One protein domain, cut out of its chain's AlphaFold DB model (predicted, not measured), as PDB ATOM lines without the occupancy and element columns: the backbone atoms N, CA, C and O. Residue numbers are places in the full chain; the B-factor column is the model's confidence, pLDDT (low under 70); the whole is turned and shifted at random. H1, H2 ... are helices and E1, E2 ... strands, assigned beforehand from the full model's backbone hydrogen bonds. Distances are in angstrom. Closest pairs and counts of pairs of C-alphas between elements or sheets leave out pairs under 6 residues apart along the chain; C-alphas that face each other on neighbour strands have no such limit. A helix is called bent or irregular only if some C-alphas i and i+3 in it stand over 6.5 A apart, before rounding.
ATOM      1  N   SER A 164     392.440 166.625 196.937       88.19
ATOM      2  CA  SER A 164     392.796 165.231 196.669       88.19
ATOM      3  C   SER A 164     394.313 165.031 196.747       88.19
ATOM      4  O   SER A 164     395.091 165.937 196.448       88.19
ATOM      5  N   PHE A 165     394.746 163.830 197.130       86.88
ATOM      6  CA  PHE A 165     396.166 163.472 197.118       86.88
ATOM      7  C   PHE A 165     396.759 163.426 195.714       86.88
ATOM      8  O   PHE A 165     397.972 163.553 195.562       86.88
ATOM      9  N   TYR A 166     395.912 163.215 194.710       89.56
ATOM     10  CA  TYR A 166     396.323 163.015 193.337       89.56
ATOM     11  C   TYR A 166     395.626 164.031 192.447       89.56
ATOM     12  O   TYR A 166     394.445 164.339 192.620       89.56
ATOM     13  N   ASP A 167     396.360 164.547 191.467       91.69
ATOM     14  CA  ASP A 167     395.709 165.225 190.361       91.69
ATOM     15  C   ASP A 167     394.870 164.226 189.544       91.69
ATOM     16  O   ASP A 167     394.929 163.004 189.724       91.69
ATOM     17  N   LYS A 168     394.065 164.757 188.623       93.38
ATOM     18  CA  LYS A 168     393.184 163.942 187.784       93.38
ATOM     19  C   LYS A 168     393.934 162.902 186.961       93.38
ATOM     20  O   LYS A 168     393.438 161.792 186.814       93.38
ATOM     21  N   LYS A 169     395.109 163.243 186.434       94.69
ATOM     22  CA  LYS A 169     395.882 162.331 185.592       94.69
ATOM     23  C   LYS A 169     396.366 161.140 186.420       94.69
ATOM     24  O   LYS A 169     396.091 160.005 186.055       94.69
ATOM     25  N   VAL A 170     396.996 161.403 187.565       91.12
ATOM     26  CA  VAL A 170     397.512 160.362 188.464       91.12
ATOM     27  C   VAL A 170     396.377 159.520 189.052       91.12
ATOM     28  O   VAL A 170     396.520 158.308 189.188       91.12
ATOM     29  N   SER A 171     395.239 160.133 189.390       93.00
ATOM     30  CA  SER A 171     394.065 159.404 189.883       93.00
ATOM     31  C   SER A 171     393.538 158.405 188.848       93.00
ATOM     32  O   SER A 171     393.328 157.242 189.183       93.00
ATOM     33  N   GLU A 172     393.388 158.821 187.585       94.62
ATOM     34  CA  GLU A 172     392.919 157.944 186.503       94.62
ATOM     35  C   GLU A 172     393.940 156.858 186.138       94.62
ATOM     36  O   GLU A 172     393.555 155.706 185.956       94.62
ATOM     37  N   GLU A 173     395.238 157.175 186.107       92.38
ATOM     38  CA  GLU A 173     396.298 156.176 185.902       92.38
ATOM     39  C   GLU A 173     396.269 155.093 186.990       92.38
ATOM     40  O   GLU A 173     396.398 153.912 186.690       92.38
ATOM     41  N   ARG A 174     396.019 155.460 188.254       92.25
ATOM     42  CA  ARG A 174     395.924 154.501 189.373       92.25
ATOM     43  C   ARG A 174     394.687 153.603 189.328       92.25
ATOM     44  O   ARG A 174     394.697 152.559 189.979       92.25
ATOM     45  N   LYS A 175     393.625 154.009 188.619       94.38
ATOM     46  CA  LYS A 175     392.424 153.183 188.407       94.38
ATOM     47  C   LYS A 175     392.642 152.116 187.337       94.38
ATOM     48  O   LYS A 175     391.916 151.125 187.331       94.38
ATOM     49  N   GLN A 176     393.592 152.331 186.428       93.44
ATOM     50  CA  GLN A 176     393.910 151.372 185.378       93.44
ATOM     51  C   GLN A 176     394.638 150.167 185.973       93.44
ATOM     52  O   GLN A 176     395.460 150.304 186.879       93.44
ATOM     53  N   SER A 177     394.302 148.986 185.464       91.44
ATOM     54  CA  SER A 177     394.962 147.738 185.816       91.44
ATOM     55  C   SER A 177     395.179 146.871 184.581       91.44
ATOM     56  O   SER A 177     394.285 146.689 183.753       91.44
ATOM     57  N   ASP A 178     396.372 146.309 184.479       92.94
ATOM     58  CA  ASP A 178     396.756 145.242 183.576       92.94
ATOM     59  C   ASP A 178     396.229 143.913 184.129       92.94
ATOM     60  O   ASP A 178     396.883 143.193 184.892       92.94
ATOM     61  N   GLU A 179     394.990 143.592 183.751       91.75
ATOM     62  CA  GLU A 179     394.323 142.350 184.156       91.75
ATOM     63  C   GLU A 179     395.102 141.098 183.744       91.75
ATOM     64  O   GLU A 179     395.010 140.084 184.434       91.75
ATOM     65  N   LYS A 180     395.873 141.154 182.648       92.12
ATOM     66  CA  LYS A 180     396.677 140.016 182.197       92.12
ATOM     67  C   LYS A 180     397.807 139.757 183.186       92.12
ATOM     68  O   LYS A 180     397.931 138.638 183.676       92.12
ATOM     69  N   THR A 181     398.567 140.794 183.534       90.44
ATOM     70  CA  THR A 181     399.637 140.690 184.536       90.44
ATOM     71  C   THR A 181     399.085 140.244 185.893       90.44
ATOM     72  O   THR A 181     399.650 139.354 186.526       90.44
ATOM     73  N   ILE A 182     397.947 140.796 186.335       91.62
ATOM     74  CA  ILE A 182     397.284 140.364 187.580       91.62
ATOM     75  C   ILE A 182     396.946 138.871 187.540       91.62
ATOM     76  O   ILE A 182     397.232 138.156 188.500       91.62
ATOM     77  N   TYR A 183     396.336 138.406 186.449       92.25
ATOM     78  CA  TYR A 183     395.936 137.011 186.297       92.25
ATOM     79  C   TYR A 183     397.141 136.071 186.331       92.25
ATOM     80  O   TYR A 183     397.134 135.114 187.099       92.25
ATOM     81  N   GLU A 184     398.201 136.385 185.583       93.81
ATOM     82  CA  GLU A 184     399.442 135.601 185.573       93.81
ATOM     83  C   GLU A 184     400.068 135.513 186.973       93.81
ATOM     84  O   GLU A 184     400.516 134.444 187.392       93.81
ATOM     85  N   ILE A 185     400.063 136.611 187.742       92.19
ATOM     86  CA  ILE A 185     400.581 136.601 189.115       92.19
ATOM     87  C   ILE A 185     399.754 135.678 190.005       92.19
ATOM     88  O   ILE A 185     400.318 134.847 190.719       92.19
ATOM     89  N   LEU A 186     398.430 135.814 189.967       92.56
ATOM     90  CA  LEU A 186     397.531 135.009 190.788       92.56
ATOM     91  C   LEU A 186     397.597 133.527 190.416       92.56
ATOM     92  O   LEU A 186     397.663 132.686 191.310       92.56
ATOM     93  N   GLU A 187     397.634 133.207 189.124       92.94
ATOM     94  CA  GLU A 187     397.734 131.836 188.632       92.94
ATOM     95  C   GLU A 187     399.050 131.179 189.064       92.94
ATOM     96  O   GLU A 187     399.037 130.086 189.633       92.94
ATOM     97  N   ASN A 188     400.183 131.861 188.888       93.88
ATOM     98  CA  ASN A 188     401.484 131.353 189.326       93.88
ATOM     99  C   ASN A 188     401.552 131.176 190.851       93.88
ATOM    100  O   ASN A 188     402.099 130.182 191.337       93.88
ATOM    101  N   ALA A 189     400.971 132.104 191.618       92.00
ATOM    102  CA  ALA A 189     400.888 131.986 193.074       92.00
ATOM    103  C   ALA A 189     400.038 130.780 193.495       92.00
ATOM    104  O   ALA A 189     400.441 130.007 194.364       92.00
ATOM    105  N   ALA A 190     398.889 130.586 192.849       86.62
ATOM    106  CA  ALA A 190     397.987 129.461 193.067       86.62
ATOM    107  C   ALA A 190     398.627 128.104 192.731       86.62
ATOM    108  O   ALA A 190     398.439 127.126 193.447       86.62
ATOM    109  N   GLN A 191     399.428 128.046 191.668       91.19
ATOM    110  CA  GLN A 191     400.207 126.863 191.289       91.19
ATOM    111  C   GLN A 191     401.487 126.686 192.136       91.19
ATOM    112  O   GLN A 191     402.264 125.751 191.904       91.19
ATOM    113  N   GLY A 192     401.734 127.586 193.099       90.94
ATOM    114  CA  GLY A 192     402.908 127.615 193.979       90.94
ATOM    115  C   GLY A 192     404.233 127.735 193.243       90.94
ATOM    116  O   GLY A 192     405.263 127.302 193.757       90.94
ATOM    117  N   VAL A 193     404.219 128.332 192.049       95.25
ATOM    118  CA  VAL A 193     405.431 128.633 191.279       95.25
ATOM    119  C   VAL A 193     406.393 129.439 192.145       95.25
ATOM    120  O   VAL A 193     407.548 129.062 192.272       95.25
ATOM    121  N   TYR A 194     405.895 130.464 192.839       94.62
ATOM    122  CA  TYR A 194     406.712 131.349 193.675       94.62
ATOM    123  C   TYR A 194     407.217 130.721 194.976       94.62
ATOM    124  O   TYR A 194     408.157 131.233 195.572       94.62
ATOM    125  N   LEU A 195     406.616 129.613 195.421       89.69
ATOM    126  CA  LEU A 195     407.139 128.852 196.558       89.69
ATOM    127  C   LEU A 195     408.339 128.000 196.139       89.69
ATOM    128  O   LEU A 195     409.292 127.871 196.903       89.69
ATOM    129  N   ARG A 196     408.294 127.438 194.922       93.31
ATOM    130  CA  ARG A 196     409.384 126.633 194.348       93.31
ATOM    131  C   ARG A 196     410.518 127.496 193.802       93.31
ATOM    132  O   ARG A 196     411.680 127.152 193.979       93.31
ATOM    133  N   ASP A 197     410.171 128.601 193.153       96.06
ATOM    134  CA  ASP A 197     411.100 129.563 192.575       96.06
ATOM    135  C   ASP A 197     410.662 131.000 192.913       96.06
ATOM    136  O   ASP A 197     409.946 131.646 192.137       96.06
ATOM    137  N   PRO A 198     411.080 131.527 194.080       94.50
ATOM    138  CA  PRO A 198     410.790 132.904 194.468       94.50
ATOM    139  C   PRO A 198     411.283 133.940 193.451       94.50
ATOM    140  O   PRO A 198     410.654 134.984 193.307       94.50
ATOM    141  N   ILE A 199     412.359 133.652 192.704       94.31
ATOM    142  CA  ILE A 199     412.964 134.579 191.733       94.31
ATOM    143  C   ILE A 199     412.011 134.852 190.562       94.31
ATOM    144  O   ILE A 199     412.024 135.950 189.999       94.31
ATOM    145  N   ALA A 200     411.134 133.899 190.231       94.50
ATOM    146  CA  ALA A 200     410.094 134.080 189.222       94.50
ATOM    147  C   ALA A 200     409.045 135.136 189.619       94.50
ATOM    148  O   ALA A 200     408.345 135.666 188.751       94.50
ATOM    149  N   HIS A 201     408.924 135.472 190.910       94.81
ATOM    150  CA  HIS A 201     407.952 136.453 191.376       94.81
ATOM    151  C   HIS A 201     408.347 137.876 190.941       94.81
ATOM    152  O   HIS A 201     409.470 138.319 191.197       94.81
ATOM    153  N   PRO A 202     407.427 138.678 190.370       92.38
ATOM    154  CA  PRO A 202     407.755 140.020 189.878       92.38
ATOM    155  C   PRO A 202     408.273 140.982 190.961       92.38
ATOM    156  O   PRO A 202     409.028 141.904 190.660       92.38
ATOM    157  N   ALA A 203     407.882 140.757 192.216       91.69
ATOM    158  CA  ALA A 203     408.354 141.511 193.380       91.69
ATOM    159  C   ALA A 203     409.715 141.063 193.949       91.69
ATOM    160  O   ALA A 203     410.258 141.774 194.789       91.69
ATOM    161  N   TYR A 204     410.270 139.915 193.540       90.31
ATOM    162  CA  TYR A 204     411.486 139.372 194.162       90.31
ATOM    163  C   TYR A 204     412.713 140.260 193.928       90.31
ATOM    164  O   TYR A 204     413.556 140.411 194.804       90.31
ATOM    165  N   ASN A 205     412.799 140.903 192.759       81.31
ATOM    166  CA  ASN A 205     413.900 141.807 192.436       81.31
ATOM    167  C   ASN A 205     413.403 143.108 191.787       81.31
ATOM    168  O   ASN A 205     413.668 143.402 190.617       81.31
ATOM    169  N   LEU A 206     412.674 143.902 192.577       72.25
ATOM    170  CA  LEU A 206     412.065 145.168 192.145       72.25
ATOM    171  C   LEU A 206     413.091 146.201 191.645       72.25
ATOM    172  O   LEU A 206     412.769 147.030 190.787       72.25
ATOM    173  N   LEU A 207     414.337 146.135 192.124       65.38
ATOM    174  CA  LEU A 207     415.412 147.023 191.676       65.38
ATOM    175  C   LEU A 207     415.943 146.643 190.287       65.38
ATOM    176  O   LEU A 207     416.234 147.534 189.491       65.38
ATOM    177  N   SER A 208     416.001 145.349 189.959       58.84
ATOM    178  CA  SER A 208     416.584 144.869 188.697       58.84
ATOM    179  C   SER A 208     415.695 145.009 187.459       58.84
ATOM    180  O   SER A 208     416.220 145.000 186.348       58.84
ATOM    181  N   ARG A 209     414.366 145.134 187.601       58.03
ATOM    182  CA  ARG A 209     413.459 145.196 186.440       58.03
ATOM    183  C   ARG A 209     413.281 146.631 185.918       58.03
ATOM    184  O   ARG A 209     412.638 147.444 186.600       58.03
ATOM    185  N   PRO A 210     413.782 146.976 184.715       47.41
ATOM    186  CA  PRO A 210     413.426 148.229 184.054       47.41
ATOM    187  C   PRO A 210     411.924 148.214 183.725       47.41
ATOM    188  O   PRO A 210     411.428 147.283 183.102       47.41
ATOM    189  N   GLY A 211     411.180 149.211 184.214       58.09
ATOM    190  CA  GLY A 211     409.730 149.347 183.992       58.09
ATOM    191  C   GLY A 211     408.805 148.647 185.003       58.09
ATOM    192  O   GLY A 211     407.625 148.972 185.043       58.09
ATOM    193  N   GLY A 212     409.313 147.755 185.861       48.81
ATOM    194  CA  GLY A 212     408.490 147.074 186.871       48.81
ATOM    195  C   GLY A 212     408.044 148.018 187.994       48.81
ATOM    196  O   GLY A 212     408.895 148.562 188.701       48.81
ATOM    197  N   PHE A 213     406.728 148.200 188.141       59.41
ATOM    198  CA  PHE A 213     406.049 148.926 189.225       59.41
ATOM    199  C   PHE A 213     406.631 150.316 189.509       59.41
ATOM    200  O   PHE A 213     407.152 150.611 190.590       59.41
ATOM    201  N   THR A 214     406.531 151.212 188.528       56.69
ATOM    202  CA  THR A 214     406.830 152.645 188.707       56.69
ATOM    203  C   THR A 214     406.075 153.254 189.898       56.69
ATOM    204  O   THR A 214     406.623 154.120 190.578       56.69
ATOM    205  N   SER A 215     404.885 152.733 190.215       59.78
ATOM    206  CA  SER A 215     404.054 153.031 191.395       59.78
ATOM    207  C   SER A 215     404.721 152.743 192.748       59.78
ATOM    208  O   SER A 215     404.419 153.427 193.739       59.78
ATOM    209  N   LEU A 216     405.598 151.734 192.800       57.06
ATOM    210  CA  LEU A 216     406.400 151.363 193.969       57.06
ATOM    211  C   LEU A 216     407.721 152.139 193.996       57.06
ATOM    212  O   LEU A 216     408.158 152.576 195.057       57.06
ATOM    213  N   LYS A 217     408.323 152.392 192.826       56.25
ATOM    214  CA  LYS A 217     409.587 153.145 192.703       56.25
ATOM    215  C   LYS A 217     409.437 154.639 192.999       56.25
ATOM    216  O   LYS A 217     410.358 155.250 193.538       56.25
ATOM    217  N   SER A 218     408.280 155.234 192.704       54.41
ATOM    218  CA  SER A 218     408.008 156.657 192.961       54.41
ATOM    219  C   SER A 218     407.961 157.021 194.453       54.41
ATOM    220  O   SER A 218     407.843 158.197 194.794       54.41
ATOM    221  N   PHE A 219     408.059 156.039 195.354       52.31
ATOM    222  CA  PHE A 219     408.005 156.241 196.802       52.31
ATOM    223  C   PHE A 219     409.290 156.840 197.401       52.31
ATOM    224  O   PHE A 219     409.280 157.303 198.535       52.31
ATOM    225  N   HIS A 220     410.381 156.919 196.629       48.72
ATOM    226  CA  HIS A 220     411.615 157.597 197.052       48.72
ATOM    227  C   HIS A 220     411.584 159.131 196.882       48.72
ATOM    228  O   HIS A 220     412.562 159.813 197.196       48.72
ATOM    229  N   GLY A 221     410.476 159.705 196.394       43.69
ATOM    230  CA  GLY A 221     410.298 161.155 196.301       43.69
ATOM    231  C   GLY A 221     410.117 161.801 197.680       43.69
ATOM    232  O   GLY A 221     409.284 161.361 198.463       43.69
ATOM    233  N   LYS A 222     410.866 162.879 197.953       43.00
ATOM    234  CA  LYS A 222     410.981 163.657 199.215       43.00
ATOM    235  C   LYS A 222     409.680 164.160 199.879       43.00
ATOM    236  O   LYS A 222     409.755 164.898 200.860       43.00
ATOM    237  N   THR A 223     408.494 163.793 199.403       46.34
ATOM    238  CA  THR A 223     407.246 163.939 200.162       46.34
ATOM    239  C   THR A 223     407.284 163.003 201.365       46.34
ATOM    240  O   THR A 223     406.815 161.876 201.295       46.34
ATOM    241  N   SER A 224     407.922 163.490 202.435       45.62
ATOM    242  CA  SER A 224     407.901 163.023 203.823       45.62
ATOM    243  C   SER A 224     406.908 161.878 204.063       45.62
ATOM    244  O   SER A 224     405.753 162.083 204.439       45.62
ATOM    245  N   ILE A 225     407.415 160.653 203.890       52.91
ATOM    246  CA  ILE A 225     406.801 159.407 204.361       52.91
ATOM    247  C   ILE A 225     406.357 159.572 205.831       52.91
ATOM    248  O   ILE A 225     405.286 159.109 206.220       52.91
ATOM    249  N   SER A 226     407.113 160.359 206.610       52.19
ATOM    250  CA  SER A 226     406.837 160.674 208.015       52.19
ATOM    251  C   SER A 226     405.561 161.488 208.277       52.19
ATOM    252  O   SER A 226     405.063 161.447 209.394       52.19
ATOM    253  N   SER A 227     405.025 162.230 207.300       49.25
ATOM    254  CA  SER A 227     403.811 163.051 207.482       49.25
ATOM    255  C   SER A 227     402.522 162.317 207.104       49.25
ATOM    256  O   SER A 227     401.434 162.689 207.541       49.25
ATOM    257  N   THR A 228     402.637 161.279 206.272       51.62
ATOM    258  CA  THR A 228     401.513 160.445 205.823       51.62
ATOM    259  C   THR A 228     401.275 159.225 206.691       51.62
ATOM    260  O   THR A 228     400.180 158.665 206.650       51.62
ATOM    261  N   TRP A 229     402.284 158.802 207.447       56.84
ATOM    262  CA  TRP A 229     402.126 157.754 208.436       56.84
ATOM    263  C   TRP A 229     401.572 158.391 209.700       56.84
ATOM    264  O   TRP A 229     402.271 159.089 210.430       56.84
ATOM    265  N   SER A 230     400.297 158.132 209.980       52.97
ATOM    266  CA  SER A 230     399.881 158.015 211.372       52.97
ATOM    267  C   SER A 230     400.911 157.101 212.036       52.97
ATOM    268  O   SER A 230     401.233 156.053 211.484       52.97
ATOM    269  N   THR A 231     401.485 157.536 213.153       51.53
ATOM    270  CA  THR A 231     402.518 156.885 213.982       51.53
ATOM    271  C   THR A 231     402.044 155.542 214.569       51.53
ATOM    272  O   THR A 231     402.122 155.288 215.767       51.53
ATOM    273  N   GLY A 232     401.452 154.700 213.729       58.41
ATOM    274  CA  GLY A 232     400.432 153.741 214.089       58.41
ATOM    275  C   GLY A 232     401.018 152.532 214.777       58.41
ATOM    276  O   GLY A 232     401.424 151.581 214.129       58.41
ATOM    277  N   SER A 233     400.934 152.513 216.100       72.50
ATOM    278  CA  SER A 233     401.079 151.332 216.953       72.50
ATOM    279  C   SER A 233     399.902 150.342 216.815       72.50
ATOM    280  O   SER A 233     399.470 149.721 217.785       72.50
ATOM    281  N   GLY A 234     399.339 150.206 215.612       85.25
ATOM    282  CA  GLY A 234     398.170 149.373 215.337       85.25
ATOM    283  C   GLY A 234     398.529 147.925 214.986       85.25
ATOM    284  O   GLY A 234     399.651 147.649 214.561       85.25
ATOM    285  N   PRO A 235     397.569 146.988 215.084       88.94
ATOM    286  CA  PRO A 235     397.815 145.581 214.776       88.94
ATOM    287  C   PRO A 235     398.252 145.356 213.321       88.94
ATOM    288  O   PRO A 235     399.112 144.513 213.083       88.94
ATOM    289  N   PHE A 236     397.721 146.122 212.357       91.12
ATOM    290  CA  PHE A 236     398.149 146.055 210.952       91.12
ATOM    291  C   PHE A 236     399.617 146.434 210.785       91.12
ATOM    292  O   PHE A 236     400.378 145.680 210.187       91.12
ATOM    293  N   HIS A 237     400.026 147.558 211.373       90.31
ATOM    294  CA  HIS A 237     401.409 148.009 211.335       90.31
ATOM    295  C   HIS A 237     402.353 146.985 211.971       90.31
ATOM    296  O   HIS A 237     403.342 146.598 211.353       90.31
ATOM    297  N   THR A 238     402.015 146.469 213.158       89.31
ATOM    298  CA  THR A 238     402.793 145.406 213.812       89.31
ATOM    299  C   THR A 238     402.908 144.171 212.921       89.31
ATOM    300  O   THR A 238     404.003 143.641 212.763       89.31
ATOM    301  N   ALA A 239     401.815 143.740 212.283       92.50
ATOM    302  CA  ALA A 239     401.836 142.597 211.375       92.50
ATOM    303  C   ALA A 239     402.753 142.828 210.170       92.50
ATOM    304  O   ALA A 239     403.522 141.945 209.798       92.50
ATOM    305  N   ILE A 240     402.695 144.025 209.582       93.62
ATOM    306  CA  ILE A 240     403.555 144.427 208.467       93.62
ATOM    307  C   ILE A 240     405.021 144.402 208.899       93.62
ATOM    308  O   ILE A 240     405.849 143.838 208.185       93.62
ATOM    309  N   VAL A 241     405.352 144.957 210.068       91.69
ATOM    310  CA  VAL A 241     406.726 144.933 210.592       91.69
ATOM    311  C   VAL A 241     407.192 143.497 210.816       91.69
ATOM    312  O   VAL A 241     408.285 143.139 210.385       91.69
ATOM    313  N   LEU A 242     406.358 142.652 211.426       92.38
ATOM    314  CA  LEU A 242     406.676 141.246 211.662       92.38
ATOM    315  C   LEU A 242     406.922 140.486 210.349       92.38
ATOM    316  O   LEU A 242     407.976 139.864 210.214       92.38
ATOM    317  N   LEU A 243     406.033 140.628 209.357       95.19
ATOM    318  CA  LEU A 243     406.141 140.025 208.019       95.19
ATOM    319  C   LEU A 243     407.425 140.433 207.279       95.19
ATOM    320  O   LEU A 243     407.994 139.650 206.517       95.19
ATOM    321  N   ASN A 244     407.876 141.670 207.476       93.88
ATOM    322  CA  ASN A 244     409.087 142.221 206.863       93.88
ATOM    323  C   ASN A 244     410.292 142.182 207.819       93.88
ATOM    324  O   ASN A 244     411.275 142.890 207.620       93.88
ATOM    325  N   SER A 245     410.244 141.358 208.866       92.25
ATOM    326  CA  SER A 245     411.353 141.151 209.800       92.25
ATOM    327  C   SER A 245     411.719 139.680 209.905       92.25
ATOM    328  O   SER A 245     411.001 138.802 209.441       92.25
ATOM    329  N   ARG A 246     412.808 139.411 210.625       90.88
ATOM    330  CA  ARG A 246     413.244 138.066 211.015       90.88
ATOM    331  C   ARG A 246     412.236 137.248 211.833       90.88
ATOM    332  O   ARG A 246     412.460 136.056 212.022       90.88
ATOM    333  N   HIS A 247     411.179 137.874 212.356       91.50
ATOM    334  CA  HIS A 247     410.207 137.216 213.230       91.50
ATOM    335  C   HIS A 247     409.052 136.580 212.455       91.50
ATOM    336  O   HIS A 247     408.506 135.597 212.933       91.50
ATOM    337  N   GLY A 248     408.691 137.103 211.279       93.44
ATOM    338  CA  GLY A 248     407.614 136.553 210.454       93.44
ATOM    339  C   GLY A 248     406.226 136.602 211.105       93.44
ATOM    340  O   GLY A 248     406.018 137.186 212.168       93.44
ATOM    341  N   LEU A 249     405.253 135.993 210.434       94.69
ATOM    342  CA  LEU A 249     403.863 135.849 210.875       94.69
ATOM    343  C   LEU A 249     403.441 134.381 210.867       94.69
ATOM    344  O   LEU A 249     403.930 133.605 210.054       94.69
ATOM    345  N   SER A 250     402.472 133.998 211.701       94.31
ATOM    346  CA  SER A 250     401.785 132.718 211.488       94.31
ATOM    347  C   SER A 250     400.955 132.759 210.194       94.31
ATOM    348  O   SER A 250     400.608 133.838 209.693       94.31
ATOM    349  N   ALA A 251     400.601 131.589 209.658       92.00
ATOM    350  CA  ALA A 251     399.758 131.496 208.468       92.00
ATOM    351  C   ALA A 251     398.382 132.155 208.682       92.00
ATOM    352  O   ALA A 251     397.899 132.883 207.816       92.00
ATOM    353  N   GLU A 252     397.781 131.982 209.858       89.81
ATOM    354  CA  GLU A 252     396.489 132.570 210.228       89.81
ATOM    355  C   GLU A 252     396.568 134.094 210.332       89.81
ATOM    356  O   GLU A 252     395.678 134.795 209.839       89.81
ATOM    357  N   ALA A 253     397.646 134.618 210.927       90.88
ATOM    358  CA  ALA A 253     397.888 136.054 211.022       90.88
ATOM    359  C   ALA A 253     398.040 136.676 209.629       90.88
ATOM    360  O   ALA A 253     397.438 137.709 209.338       90.88
ATOM    361  N   PHE A 254     398.802 136.028 208.746       93.69
ATOM    362  CA  PHE A 254     399.006 136.493 207.378       93.69
ATOM    363  C   PHE A 254     397.729 136.417 206.528       93.69
ATOM    364  O   PHE A 254     397.400 137.368 205.816       93.69
ATOM    365  N   CYS A 255     396.966 135.326 206.629       90.81
ATOM    366  CA  CYS A 255     395.657 135.210 205.986       90.81
ATOM    367  C   CYS A 255     394.709 136.310 206.473       90.81
ATOM    368  O   CYS A 255     394.097 136.997 205.657       90.81
ATOM    369  N   SER A 256     394.646 136.545 207.785       88.38
ATOM    370  CA  SER A 256     393.835 137.619 208.370       88.38
ATOM    371  C   SER A 256     394.278 139.000 207.880       88.38
ATOM    372  O   SER A 256     393.435 139.830 207.539       88.38
ATOM    373  N   LEU A 257     395.591 139.236 207.778       92.06
ATOM    374  CA  LEU A 257     396.165 140.468 207.235       92.06
ATOM    375  C   LEU A 257     395.708 140.707 205.787       92.06
ATOM    376  O   LEU A 257     395.221 141.791 205.472       92.06
ATOM    377  N   ARG A 258     395.797 139.686 204.923       92.62
ATOM    378  CA  ARG A 258     395.380 139.766 203.510       92.62
ATOM    379  C   ARG A 258     393.876 139.961 203.342       92.62
ATOM    380  O   ARG A 258     393.450 140.826 202.580       92.62
ATOM    381  N   MET A 259     393.075 139.181 204.065       88.88
ATOM    382  CA  MET A 259     391.610 139.242 203.997       88.88
ATOM    383  C   MET A 259     391.045 140.556 204.543       88.88
ATOM    384  O   MET A 259     389.906 140.905 204.254       88.88
ATOM    385  N   SER A 260     391.849 141.310 205.296       90.69
ATOM    386  CA  SER A 260     391.456 142.611 205.834       90.69
ATOM    387  C   SER A 260     391.531 143.762 204.826       90.69
ATOM    388  O   SER A 260     391.303 144.915 205.197       90.69
ATOM    389  N   SER A 261     391.893 143.485 203.571       93.81
ATOM    390  CA  SER A 261     392.035 144.529 202.566       93.81
ATOM    391  C   SER A 261     390.691 145.029 202.047       93.81
ATOM    392  O   SER A 261     389.813 144.265 201.657       93.81
ATOM    393  N   ILE A 262     390.580 146.347 201.939       94.81
ATOM    394  CA  ILE A 262     389.389 147.066 201.502       94.81
ATOM    395  C   ILE A 262     389.692 147.738 200.174       94.81
ATOM    396  O   ILE A 262     390.663 148.486 200.064       94.81
ATOM    397  N   GLN A 263     388.852 147.499 199.171       96.06
ATOM    398  CA  GLN A 263     388.923 148.227 197.911       96.06
ATOM    399  C   GLN A 263     388.019 149.460 197.976       96.06
ATOM    400  O   GLN A 263     386.824 149.350 198.250       96.06
ATOM    401  N   CYS A 264     388.574 150.636 197.693       97.00
ATOM    402  CA  CYS A 264     387.779 151.851 197.568       97.00
ATOM    403  C   CYS A 264     387.017 151.845 196.231       97.00
ATOM    404  O   CYS A 264     387.658 151.727 195.185       97.00
ATOM    405  N   PRO A 265     385.682 152.011 196.221       96.19
ATOM    406  CA  PRO A 265     384.897 151.944 194.986       96.19
ATOM    407  C   PRO A 265     385.112 153.141 194.050       96.19
ATOM    408  O   PRO A 265     384.735 153.060 192.889       96.19
ATOM    409  N   SER A 266     385.699 154.238 194.543       96.44
ATOM    410  CA  SER A 266     385.975 155.441 193.747       96.44
ATOM    411  C   SER A 266     387.362 155.396 193.098       96.44
ATOM    412  O   SER A 266     387.490 155.434 191.878       96.44
ATOM    413  N   CYS A 267     388.432 155.272 193.896       96.38
ATOM    414  CA  CYS A 267     389.803 155.278 193.372       96.38
ATOM    415  C   CYS A 267     390.342 153.889 192.993       96.38
ATOM    416  O   CYS A 267     391.484 153.793 192.550       96.38
ATOM    417  N   HIS A 268     389.567 152.818 193.208       96.00
ATOM    418  CA  HIS A 268     389.926 151.415 192.944       96.00
ATOM    419  C   HIS A 268     391.188 150.891 193.655       96.00
ATOM    420  O   HIS A 268     391.569 149.736 193.453       96.00
ATOM    421  N   CYS A 269     391.800 151.698 194.526       96.69
ATOM    422  CA  CYS A 269     392.950 151.316 195.336       96.69
ATOM    423  C   CYS A 269     392.539 150.408 196.505       96.69
ATOM    424  O   CYS A 269     391.386 150.412 196.951       96.69
ATOM    425  N   PHE A 270     393.513 149.655 197.008       96.75
ATOM    426  CA  PHE A 270     393.392 148.732 198.128       96.75
ATOM    427  C   PHE A 270     394.066 149.311 199.372       96.75
ATOM    428  O   PHE A 270     395.125 149.942 199.289       96.75
ATOM    429  N   PHE A 271     393.436 149.082 200.517       96.31
ATOM    430  CA  PHE A 271     393.806 149.670 201.798       96.31
ATOM    431  C   PHE A 271     393.645 148.662 202.931       96.31
ATOM    432  O   PHE A 271     392.772 147.797 202.870       96.31
ATOM    433  N   SER A 272     394.402 148.838 204.008       94.56
ATOM    434  CA  SER A 272     394.006 148.291 205.305       94.56
ATOM    435  C   SER A 272     392.753 149.011 205.818       94.56
ATOM    436  O   SER A 272     392.340 150.044 205.283       94.56
ATOM    437  N   ALA A 273     392.169 148.534 206.912       92.12
ATOM    438  CA  ALA A 273     391.094 149.264 207.581       92.12
ATOM    439  C   ALA A 273     391.511 150.663 208.058       92.12
ATOM    440  O   ALA A 273     390.780 151.633 207.845       92.12
ATOM    441  N   ASN A 274     392.699 150.774 208.658       91.12
ATOM    442  CA  ASN A 274     393.236 152.045 209.144       91.12
ATOM    443  C   ASN A 274     393.579 152.975 207.974       91.12
ATOM    444  O   ASN A 274     393.266 154.169 208.012       91.12
ATOM    445  N   GLY A 275     394.178 152.420 206.917       93.69
ATOM    446  CA  GLY A 275     394.491 153.128 205.684       93.69
ATOM    447  C   GLY A 275     393.229 153.650 205.006       93.69
ATOM    448  O   GLY A 275     393.168 154.829 204.665       93.69
ATOM    449  N   TYR A 276     392.183 152.823 204.907       94.75
ATOM    450  CA  TYR A 276     390.892 153.205 204.333       94.75
ATOM    451  C   TYR A 276     390.229 154.308 205.154       94.75
ATOM    452  O   TYR A 276     389.810 155.316 204.603       94.75
ATOM    453  N   GLN A 277     390.184 154.178 206.481       93.00
ATOM    454  CA  GLN A 277     389.620 155.222 207.338       93.00
ATOM    455  C   GLN A 277     390.382 156.548 207.200       93.00
ATOM    456  O   GLN A 277     389.762 157.603 207.094       93.00
ATOM    457  N   SER A 278     391.714 156.492 207.131       91.50
ATOM    458  CA  SER A 278     392.574 157.668 206.926       91.50
ATOM    459  C   SER A 278     392.470 158.247 205.510       91.50
ATOM    460  O   SER A 278     392.779 159.417 205.286       91.50
ATOM    461  N   HIS A 279     392.052 157.429 204.543       94.25
ATOM    462  CA  HIS A 279     391.805 157.814 203.160       94.25
ATOM    463  C   HIS A 279     390.503 158.611 202.990       94.25
ATOM    464  O   HIS A 279     390.364 159.349 202.013       94.25
ATOM    465  N   LEU A 280     389.551 158.493 203.922       94.31
ATOM    466  CA  LEU A 280     388.269 159.184 203.824       94.31
ATOM    467  C   LEU A 280     388.321 160.578 204.444       94.31
ATOM    468  O   LEU A 280     388.524 160.755 205.645       94.31
ATOM    469  N   LEU A 281     388.002 161.588 203.643       90.06
ATOM    470  CA  LEU A 281     387.705 162.918 204.145       90.06
ATOM    471  C   LEU A 281     386.352 162.907 204.857       90.06
ATOM    472  O   LEU A 281     385.337 162.519 204.276       90.06
ATOM    473  N   LYS A 282     386.342 163.355 206.119       88.00
ATOM    474  CA  LYS A 282     385.139 163.419 206.972       88.00
ATOM    475  C   LYS A 282     384.371 162.084 207.042       88.00
ATOM    476  O   LYS A 282     383.170 162.078 207.281       88.00
ATOM    477  N   ALA A 321     408.467 144.003 222.517       45.44
ATOM    478  CA  ALA A 321     409.656 144.200 223.324       45.44
ATOM    479  C   ALA A 321     410.263 145.472 222.753       45.44
ATOM    480  O   ALA A 321     410.426 145.530 221.537       45.44
ATOM    481  N   GLY A 322     410.428 146.510 223.580       51.19
ATOM    482  CA  GLY A 322     410.428 147.924 223.168       51.19
ATOM    483  C   GLY A 322     411.461 148.344 222.114       51.19
ATOM    484  O   GLY A 322     411.502 149.512 221.758       51.19
ATOM    485  N   ASN A 323     412.242 147.397 221.593       54.38
ATOM    486  CA  ASN A 323     413.270 147.544 220.574       54.38
ATOM    487  C   ASN A 323     413.040 146.679 219.308       54.38
ATOM    488  O   ASN A 323     413.809 146.798 218.365       54.38
ATOM    489  N   ILE A 324     412.031 145.793 219.250       55.22
ATOM    490  CA  ILE A 324     411.789 144.902 218.089       55.22
ATOM    491  C   ILE A 324     411.139 145.649 216.911       55.22
ATOM    492  O   ILE A 324     411.282 145.236 215.763       55.22
ATOM    493  N   LEU A 325     410.444 146.754 217.184       57.88
ATOM    494  CA  LEU A 325     409.710 147.535 216.183       57.88
ATOM    495  C   LEU A 325     410.430 148.830 215.777       57.88
ATOM    496  O   LEU A 325     409.782 149.739 215.257       57.88
ATOM    497  N   THR A 326     411.735 148.972 216.038       59.66
ATOM    498  CA  THR A 326     412.436 150.166 215.549       59.66
ATOM    499  C   THR A 326     412.569 150.096 214.029       59.66
ATOM    500  O   THR A 326     412.790 149.037 213.439       59.66
ATOM    501  N   PHE A 327     412.418 151.251 213.377       59.62
ATOM    502  CA  PHE A 327     412.541 151.412 211.923       59.62
ATOM    503  C   PHE A 327     413.935 151.061 211.372       59.62
ATOM    504  O   PHE A 327     414.137 151.109 210.163       59.62
ATOM    505  N   ASP A 328     414.877 150.678 212.235       63.22
ATOM    506  CA  ASP A 328     416.253 150.338 211.879       63.22
ATOM    507  C   ASP A 328     416.388 148.963 211.213       63.22
ATOM    508  O   ASP A 328     417.483 148.593 210.797       63.22
ATOM    509  N   ASN A 329     415.302 148.191 211.088       70.06
ATOM    510  CA  ASN A 329     415.305 146.963 210.298       70.06
ATOM    511  C   ASN A 329     415.494 147.306 208.801       70.06
ATOM    512  O   ASN A 329     414.570 147.857 208.195       70.06
ATOM    513  N   PRO A 330     416.620 146.936 208.155       77.69
ATOM    514  CA  PRO A 330     416.866 147.257 206.748       77.69
ATOM    515  C   PRO A 330     415.786 146.712 205.811       77.69
ATOM    516  O   PRO A 330     415.468 147.352 204.810       77.69
ATOM    517  N   ALA A 331     415.153 145.584 206.151       78.19
ATOM    518  CA  ALA A 331     414.057 145.028 205.364       78.19
ATOM    519  C   ALA A 331     412.813 145.934 205.355       78.19
ATOM    520  O   ALA A 331     412.067 145.924 204.383       78.19
ATOM    521  N   MET A 332     412.629 146.812 206.348       84.50
ATOM    522  CA  MET A 332     411.561 147.822 206.323       84.50
ATOM    523  C   MET A 332     411.794 148.914 205.274       84.50
ATOM    524  O   MET A 332     410.847 149.585 204.868       84.50
ATOM    525  N   SER A 333     413.032 149.087 204.802       85.75
ATOM    526  CA  SER A 333     413.346 149.971 203.675       85.75
ATOM    527  C   SER A 333     413.124 149.308 202.313       85.75
ATOM    528  O   SER A 333     413.224 149.983 201.285       85.75
ATOM    529  N   SER A 334     412.797 148.009 202.286       87.44
ATOM    530  CA  SER A 334     412.589 147.293 201.034       87.44
ATOM    531  C   SER A 334     411.336 147.789 200.305       87.44
ATOM    532  O   SER A 334     410.360 148.207 200.940       87.44
ATOM    533  N   PRO A 335     411.305 147.720 198.965       89.88
ATOM    534  CA  PRO A 335     410.121 148.105 198.209       89.88
ATOM    535  C   PRO A 335     408.856 147.314 198.594       89.88
ATOM    536  O   PRO A 335     407.767 147.886 198.570       89.88
ATOM    537  N   ILE A 336     408.984 146.037 198.989       92.12
ATOM    538  CA  ILE A 336     407.851 145.217 199.457       92.12
ATOM    539  C   ILE A 336     407.317 145.767 200.783       92.12
ATOM    540  O   ILE A 336     406.112 146.000 200.913       92.12
ATOM    541  N   ALA A 337     408.197 146.041 201.748       91.88
ATOM    542  CA  ALA A 337     407.794 146.594 203.036       91.88
ATOM    543  C   ALA A 337     407.146 147.978 202.886       91.88
ATOM    544  O   ALA A 337     406.083 148.236 203.452       91.88
ATOM    545  N   GLN A 338     407.729 148.849 202.060       90.44
ATOM    546  CA  GLN A 338     407.175 150.175 201.768       90.44
ATOM    547  C   GLN A 338     405.789 150.095 201.116       90.44
ATOM    548  O   GLN A 338     404.908 150.898 201.426       90.44
ATOM    549  N   ALA A 339     405.557 149.104 200.257       92.38
ATOM    550  CA  ALA A 339     404.254 148.877 199.648       92.38
ATOM    551  C   ALA A 339     403.194 148.425 200.666       92.38
ATOM    552  O   ALA A 339     402.077 148.945 200.658       92.38
ATOM    553  N   TRP A 340     403.545 147.520 201.584       94.75
ATOM    554  CA  TRP A 340     402.670 147.130 202.694       94.75
ATOM    555  C   TRP A 340     402.342 148.315 203.612       94.75
ATOM    556  O   TRP A 340     401.186 148.520 203.977       94.75
ATOM    557  N   LEU A 341     403.327 149.159 203.926       91.81
ATOM    558  CA  LEU A 341     403.105 150.389 204.696       91.81
ATOM    559  C   LEU A 341     402.216 151.386 203.942       91.81
ATOM    560  O   LEU A 341     401.374 152.053 204.539       91.81
ATOM    561  N   LYS A 342     402.358 151.476 202.616       91.62
ATOM    562  CA  LYS A 342     401.494 152.299 201.762       91.62
ATOM    563  C   LYS A 342     400.055 151.778 201.743       91.62
ATOM    564  O   LYS A 342     399.132 152.594 201.753       91.62
ATOM    565  N   TRP A 343     399.853 150.461 201.760       95.31
ATOM    566  CA  TRP A 343     398.534 149.838 201.916       95.31
ATOM    567  C   TRP A 343     397.881 150.208 203.260       95.31
ATOM    568  O   TRP A 343     396.687 150.497 203.294       95.31
ATOM    569  N   ASP A 344     398.661 150.316 204.340       94.06
ATOM    570  CA  ASP A 344     398.192 150.796 205.655       94.06
ATOM    571  C   ASP A 344     398.113 152.335 205.769       94.06
ATOM    572  O   ASP A 344     397.840 152.884 206.834       94.06
ATOM    573  N   SER A 345     398.323 153.062 204.668       92.31
ATOM    574  CA  SER A 345     398.292 154.527 204.630       92.31
ATOM    575  C   SER A 345     397.046 155.072 203.931       92.31
ATOM    576  O   SER A 345     396.359 154.376 203.184       92.31
ATOM    577  N   ARG A 346     396.818 156.383 204.063       92.19
ATOM    578  CA  ARG A 346     395.765 157.118 203.336       92.19
ATOM    579  C   ARG A 346     395.896 157.085 201.802       92.19
ATOM    580  O   ARG A 346     394.948 157.443 201.103       92.19
ATOM    581  N   GLY A 347     397.069 156.728 201.269       92.19
ATOM    582  CA  GLY A 347     397.323 156.672 199.825       92.19
ATOM    583  C   GLY A 347     396.887 155.357 199.174       92.19
ATOM    584  O   GLY A 347     396.496 155.356 198.005       92.19
ATOM    585  N   GLY A 348     396.931 154.256 199.931       94.06
ATOM    586  CA  GLY A 348     396.644 152.913 199.434       94.06
ATOM    587  C   GLY A 348     397.559 152.466 198.293       94.06
ATOM    588  O   GLY A 348     398.419 153.195 197.778       94.06
ATOM    589  N   VAL A 349     397.348 151.237 197.848       95.06
ATOM    590  CA  VAL A 349     398.085 150.623 196.735       95.06
ATOM    591  C   VAL A 349     397.149 150.371 195.558       95.06
ATOM    592  O   VAL A 349     395.941 150.230 195.744       95.06
ATOM    593  N   THR A 350     397.675 150.369 194.334       95.44
ATOM    594  CA  THR A 350     396.863 150.012 193.156       95.44
ATOM    595  C   THR A 350     396.478 148.530 193.206       95.44
ATOM    596  O   THR A 350     396.982 147.773 194.039       95.44
ATOM    597  N   ARG A 351     395.577 148.090 192.321       95.44
ATOM    598  CA  ARG A 351     395.174 146.677 192.256       95.44
ATOM    599  C   ARG A 351     396.347 145.750 191.931       95.44
ATOM    600  O   ARG A 351     396.488 144.708 192.564       95.44
ATOM    601  N   GLU A 352     397.186 146.141 190.978       93.88
ATOM    602  CA  GLU A 352     398.393 145.395 190.609       93.88
ATOM    603  C   GLU A 352     399.397 145.339 191.760       93.88
ATOM    604  O   GLU A 352     399.885 144.259 192.094       93.88
ATOM    605  N   ASP A 353     399.665 146.487 192.398       94.06
ATOM    606  CA  ASP A 353     400.557 146.567 193.558       94.06
ATOM    607  C   ASP A 353     400.055 145.640 194.675       94.06
ATOM    608  O   ASP A 353     400.840 144.888 195.243       94.06
ATOM    609  N   TRP A 354     398.746 145.657 194.967       96.31
ATOM    610  CA  TRP A 354     398.134 144.801 195.984       96.31
ATOM    611  C   TRP A 354     398.339 143.317 195.690       96.31
ATOM    612  O   TRP A 354     398.834 142.587 196.546       96.31
ATOM    613  N   VAL A 355     397.987 142.868 194.482       95.19
ATOM    614  CA  VAL A 355     398.142 141.463 194.072       95.19
ATOM    615  C   VAL A 355     399.600 141.035 194.175       95.19
ATOM    616  O   VAL A 355     399.898 139.977 194.729       95.19
ATOM    617  N   THR A 356     400.504 141.894 193.715       94.38
ATOM    618  CA  THR A 356     401.947 141.665 193.747       94.38
ATOM    619  C   THR A 356     402.451 141.495 195.179       94.38
ATOM    620  O   THR A 356     403.118 140.513 195.481       94.38
ATOM    621  N   ILE A 357     402.116 142.395 196.105       95.56
ATOM    622  CA  ILE A 357     402.642 142.310 197.481       95.56
ATOM    623  C   ILE A 357     401.939 141.247 198.325       95.56
ATOM    624  O   ILE A 357     402.565 140.649 199.197       95.56
ATOM    625  N   ALA A 358     400.665 140.961 198.047       96.25
ATOM    626  CA  ALA A 358     399.903 139.914 198.725       96.25
ATOM    627  C   ALA A 358     400.370 138.497 198.344       96.25
ATOM    628  O   ALA A 358     400.060 137.539 199.056       96.25
ATOM    629  N   THR A 359     401.103 138.359 197.235       96.25
ATOM    630  CA  THR A 359     401.695 137.097 196.757       96.25
ATOM    631  C   THR A 359     403.216 137.024 196.945       96.25
ATOM    632  O   THR A 359     403.782 135.939 196.841       96.25
ATOM    633  N   ALA A 360     403.862 138.130 197.335       96.12
ATOM    634  CA  ALA A 360     405.302 138.227 197.576       96.12
ATOM    635  C   ALA A 360     405.716 137.751 198.980       96.12
ATOM    636  O   ALA A 360     406.170 138.541 199.815       96.12
ATOM    637  N   TRP A 361     405.532 136.464 199.259       96.12
ATOM    638  CA  TRP A 361     405.836 135.883 200.563       96.12
ATOM    639  C   TRP A 361     406.397 134.457 200.443       96.12
ATOM    640  O   TRP A 361     406.228 133.793 199.421       96.12
ATOM    641  N   GLN A 362     407.065 133.986 201.497       96.06
ATOM    642  CA  GLN A 362     407.638 132.645 201.605       96.06
ATOM    643  C   GLN A 362     407.425 132.066 203.009       96.06
ATOM    644  O   GLN A 362     407.430 132.803 203.997       96.06
ATOM    645  N   ASN A 363     407.231 130.748 203.105       95.62
ATOM    646  CA  ASN A 363     407.207 130.033 204.379       95.62
ATOM    647  C   ASN A 363     408.603 129.512 204.735       95.62
ATOM    648  O   ASN A 363     409.306 128.958 203.890       95.62
ATOM    649  N   CYS A 364     408.993 129.634 206.001       95.31
ATOM    650  CA  CYS A 364     410.179 128.955 206.503       95.31
ATOM    651  C   CYS A 364     409.834 127.504 206.868       95.31
ATOM    652  O   CYS A 364     408.932 127.296 207.680       95.31
ATOM    653  N   PRO A 365     410.535 126.494 206.320       92.31
ATOM    654  CA  PRO A 365     410.251 125.093 206.627       92.31
ATOM    655  C   PRO A 365     410.585 124.716 208.078       92.31
ATOM    656  O   PRO A 365     410.025 123.757 208.595       92.31
ATOM    657  N   GLU A 366     411.470 125.465 208.744       92.94
ATOM    658  CA  GLU A 366     411.920 125.156 210.106       92.94
ATOM    659  C   GLU A 366     410.956 125.686 211.171       92.94
ATOM    660  O   GLU A 366     410.556 124.952 212.071       92.94
ATOM    661  N   CYS A 367     410.551 126.957 211.067       94.12
ATOM    662  CA  CYS A 367     409.675 127.589 212.057       94.12
ATOM    663  C   CYS A 367     408.204 127.677 211.625       94.12
ATOM    664  O   CYS A 367     407.363 128.085 212.422       94.12
ATOM    665  N   SER A 368     407.878 127.304 210.381       93.50
ATOM    666  CA  SER A 368     406.530 127.411 209.791       93.50
ATOM    667  C   SER A 368     405.945 128.832 209.764       93.50
ATOM    668  O   SER A 368     404.745 129.008 209.558       93.50
ATOM    669  N   LEU A 369     406.780 129.860 209.946       95.12
ATOM    670  CA  LEU A 369     406.371 131.260 209.849       95.12
ATOM    671  C   LEU A 369     406.455 131.752 208.401       95.12
ATOM    672  O   LEU A 369     407.241 131.252 207.590       95.12
ATOM    673  N   LEU A 370     405.627 132.741 208.086       95.94
ATOM    674  CA  LEU A 370     405.535 133.414 206.802       95.94
ATOM    675  C   LEU A 370     406.252 134.758 206.840       95.94
ATOM    676  O   LEU A 370     406.131 135.531 207.791       95.94
ATOM    677  N   PHE A 371     406.953 135.052 205.758       96.31
ATOM    678  CA  PHE A 371     407.776 136.239 205.599       96.31
ATOM    679  C   PHE A 371     407.514 136.852 204.230       96.31
ATOM    680  O   PHE A 371     407.218 136.137 203.278       96.31
ATOM    681  N   SER A 372     407.693 138.160 204.093       96.12
ATOM    682  CA  SER A 372     408.017 138.741 202.783       96.12
ATOM    683  C   SER A 372     409.347 138.169 202.270       96.12
ATOM    684  O   SER A 372     410.130 137.645 203.062       96.12
ATOM    685  N   PHE A 373     409.656 138.298 200.977       94.69
ATOM    686  CA  PHE A 373     410.956 137.833 200.465       94.69
ATOM    687  C   PHE A 373     412.151 138.477 201.190       94.69
ATOM    688  O   PHE A 373     413.060 137.770 201.618       94.69
ATOM    689  N   ASP A 374     412.121 139.794 201.425       92.44
ATOM    690  CA  ASP A 374     413.186 140.491 202.164       92.44
ATOM    691  C   ASP A 374     413.231 140.089 203.649       92.44
ATOM    692  O   ASP A 374     414.306 139.926 204.238       92.44
ATOM    693  N   GLY A 375     412.057 139.885 204.259       93.69
ATOM    694  CA  GLY A 375     411.939 139.368 205.623       93.69
ATOM    695  C   GLY A 375     412.522 137.959 205.753       93.69
ATOM    696  O   GLY A 375     413.219 137.671 206.724       93.69
ATOM    697  N   TYR A 376     412.317 137.111 204.745       94.38
ATOM    698  CA  TYR A 376     412.837 135.749 204.700       94.38
ATOM    699  C   TYR A 376     414.362 135.726 204.571       94.38
ATOM    700  O   TYR A 376     415.035 135.027 205.327       94.38
ATOM    701  N   CYS A 377     414.927 136.553 203.688       92.00
ATOM    702  CA  CYS A 377     416.377 136.737 203.580       92.00
ATOM    703  C   CYS A 377     416.988 137.189 204.917       92.00
ATOM    704  O   CYS A 377     418.019 136.668 205.350       92.00
ATOM    705  N   SER A 378     416.320 138.117 205.608       90.62
ATOM    706  CA  SER A 378     416.737 138.581 206.935       90.62
ATOM    707  C   SER A 378     416.688 137.450 207.968       90.62
ATOM    708  O   SER A 378     417.653 137.254 208.706       90.62
ATOM    709  N   HIS A 379     415.612 136.659 207.973       92.25
ATOM    710  CA  HIS A 379     415.445 135.489 208.837       92.25
ATOM    711  C   HIS A 379     416.559 134.444 208.635       92.25
ATOM    712  O   HIS A 379     417.187 134.013 209.603       92.25
ATOM    713  N   GLN A 380     416.879 134.091 207.386       91.56
ATOM    714  CA  GLN A 380     417.939 133.122 207.074       91.56
ATOM    715  C   GLN A 380     419.342 133.605 207.469       91.56
ATOM    716  O   GLN A 380     420.177 132.816 207.928       91.56
ATOM    717  N   SER A 381     419.620 134.903 207.299       87.38
ATOM    718  CA  SER A 381     420.933 135.475 207.623       87.38
ATOM    719  C   SER A 381     421.293 135.296 209.102       87.38
ATOM    720  O   SER A 381     422.444 135.013 209.438       87.38
ATOM    721  N   GLU A 382     420.298 135.364 209.985       77.81
ATOM    722  CA  GLU A 382     420.484 135.169 211.417       77.81
ATOM    723  C   GLU A 382     420.616 133.697 211.805       77.81
ATOM    724  O   GLU A 382     421.505 133.365 212.590       77.81
ATOM    725  N   ALA A 383     419.806 132.805 211.226       74.56
ATOM    726  CA  ALA A 383     419.951 131.363 211.445       74.56
ATOM    727  C   ALA A 383     421.387 130.898 211.129       74.56
ATOM    728  O   ALA A 383     422.003 130.138 211.880       74.56
ATOM    729  N   THR A 384     421.973 131.465 210.072       73.56
ATOM    730  CA  THR A 384     423.362 131.203 209.678       73.56
ATOM    731  C   THR A 384     424.376 131.734 210.702       73.56
ATOM    732  O   THR A 384     425.395 131.085 210.955       73.56
ATOM    733  N   LEU A 385     424.123 132.895 211.318       72.19
ATOM    734  CA  LEU A 385     424.983 133.448 212.372       72.19
ATOM    735  C   LEU A 385     424.946 132.590 213.640       72.19
ATOM    736  O   LEU A 385     426.004 132.301 214.197       72.19
ATOM    737  N   TRP A 386     423.769 132.127 214.065       67.25
ATOM    738  CA  TRP A 386     423.638 131.258 215.240       67.25
ATOM    739  C   TRP A 386     424.379 129.934 215.072       67.25
ATOM    740  O   TRP A 386     425.071 129.511 215.996       67.25
TER     741      TRP A 386
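This is residues 164 to 282 and 321 to 386 of the 398 residues of an uncharacterized protein of Dendrothele bispora (strain CBS 962.96) (UniProt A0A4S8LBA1). Mostly short helices cluster round a core of H10 and H11, which cross steeply; H2 runs beside H11, H6 runs beside H10, and H7 packs on H6. A small hairpin, E1 and E2, sits by residues 240 to 243 of H6 and 251 to 254 of H7, while H1 and H12 lie at opposite ends of the longest axis. The printed part has 185 residues with 12 named helices and two named strands, H1 to H11, then E1, E2 and H12; the class is mostly helix and the sheet, E1 - E2, is antiparallel. It is compact, with a radius of gyration of the C-alphas of 16.0 A and spans of 52 by 40 by 30 A.

H1, residues 168 to 175, touches no helix. H2, residues 179 to 190, touches H11, residues 351 to 359, at a shallow tilt of 12 degrees, the same way; the closest C-alphas, of Ile 182 and Glu 352, are 6.0 A apart. H3, residues 193 to 196, is close but not clearly touching H2, closest at the C-alphas of Asn 188 and Tyr 194, 6.8 A. H4, residues 214 to 220, touches the hub H10, residues 335 to 343, about perpendicular at 87 degrees, closest at C-alphas 216 and 335, 6.5 A. H4 is only just irregular: C-alphas 217 and 220 are 6.55 A apart. H5, residues 225 to 228, touches no helix. H6, residues 235 to 243, touches H10 at a shallow tilt of 10 degrees, opposite ways, closest at C-alphas 240 and 340, 6.4 A. H7, residues 251 to 259, touches H6 at a steep tilt of 56 degrees, closest at C-alphas 236 and 257, 7.0 A. H8, residues 273 to 279, touches no helix. H10 touches H11 at a steep tilt of 61 degrees, closest at C-alphas 336 and 357, 6.3 A. E1, residues 361 to 363, and E2, residues 370 to 372, form an antiparallel hairpin; N 362 and O 371 are within hydrogen-bond range at 2.8 A. H9, residues 330 to 333, only just touches H12, residues 373 to 386, with 3 pairs of C-alphas within 8 A, made by residues 374 to 378 of H12 alone; the closest are C-alphas 331 and 374, 5.6 A. Every O i to N i+4 pair is within range in H1, H2, H6, H7, H8, H10, H11 and H12; H4 has 1 of 3, and 2 of 4 O i to N i+3 pairs; H3, H5 and H9 are too short for an i+4 pair.

H1 begins at C-alpha 168 (393.184, 163.942, 187.784), and H12, 20.6 A long, ends at C-alpha 386 (423.638, 131.258, 215.240). H2 measures 16.1 A, H10 12.3 A and H11 12.4 A.

The C-alphas farthest apart, of Lys 168 and Trp 386, are 52.4 A apart. Residues 283 to 320 are not printed; C-alphas 282 and 321 are 35.2 A apart across this cut. The links H3 to H4 and H7 to H8 are long. The pLDDT is under 70 at residues 207 to 232, 321 to 328 and 386.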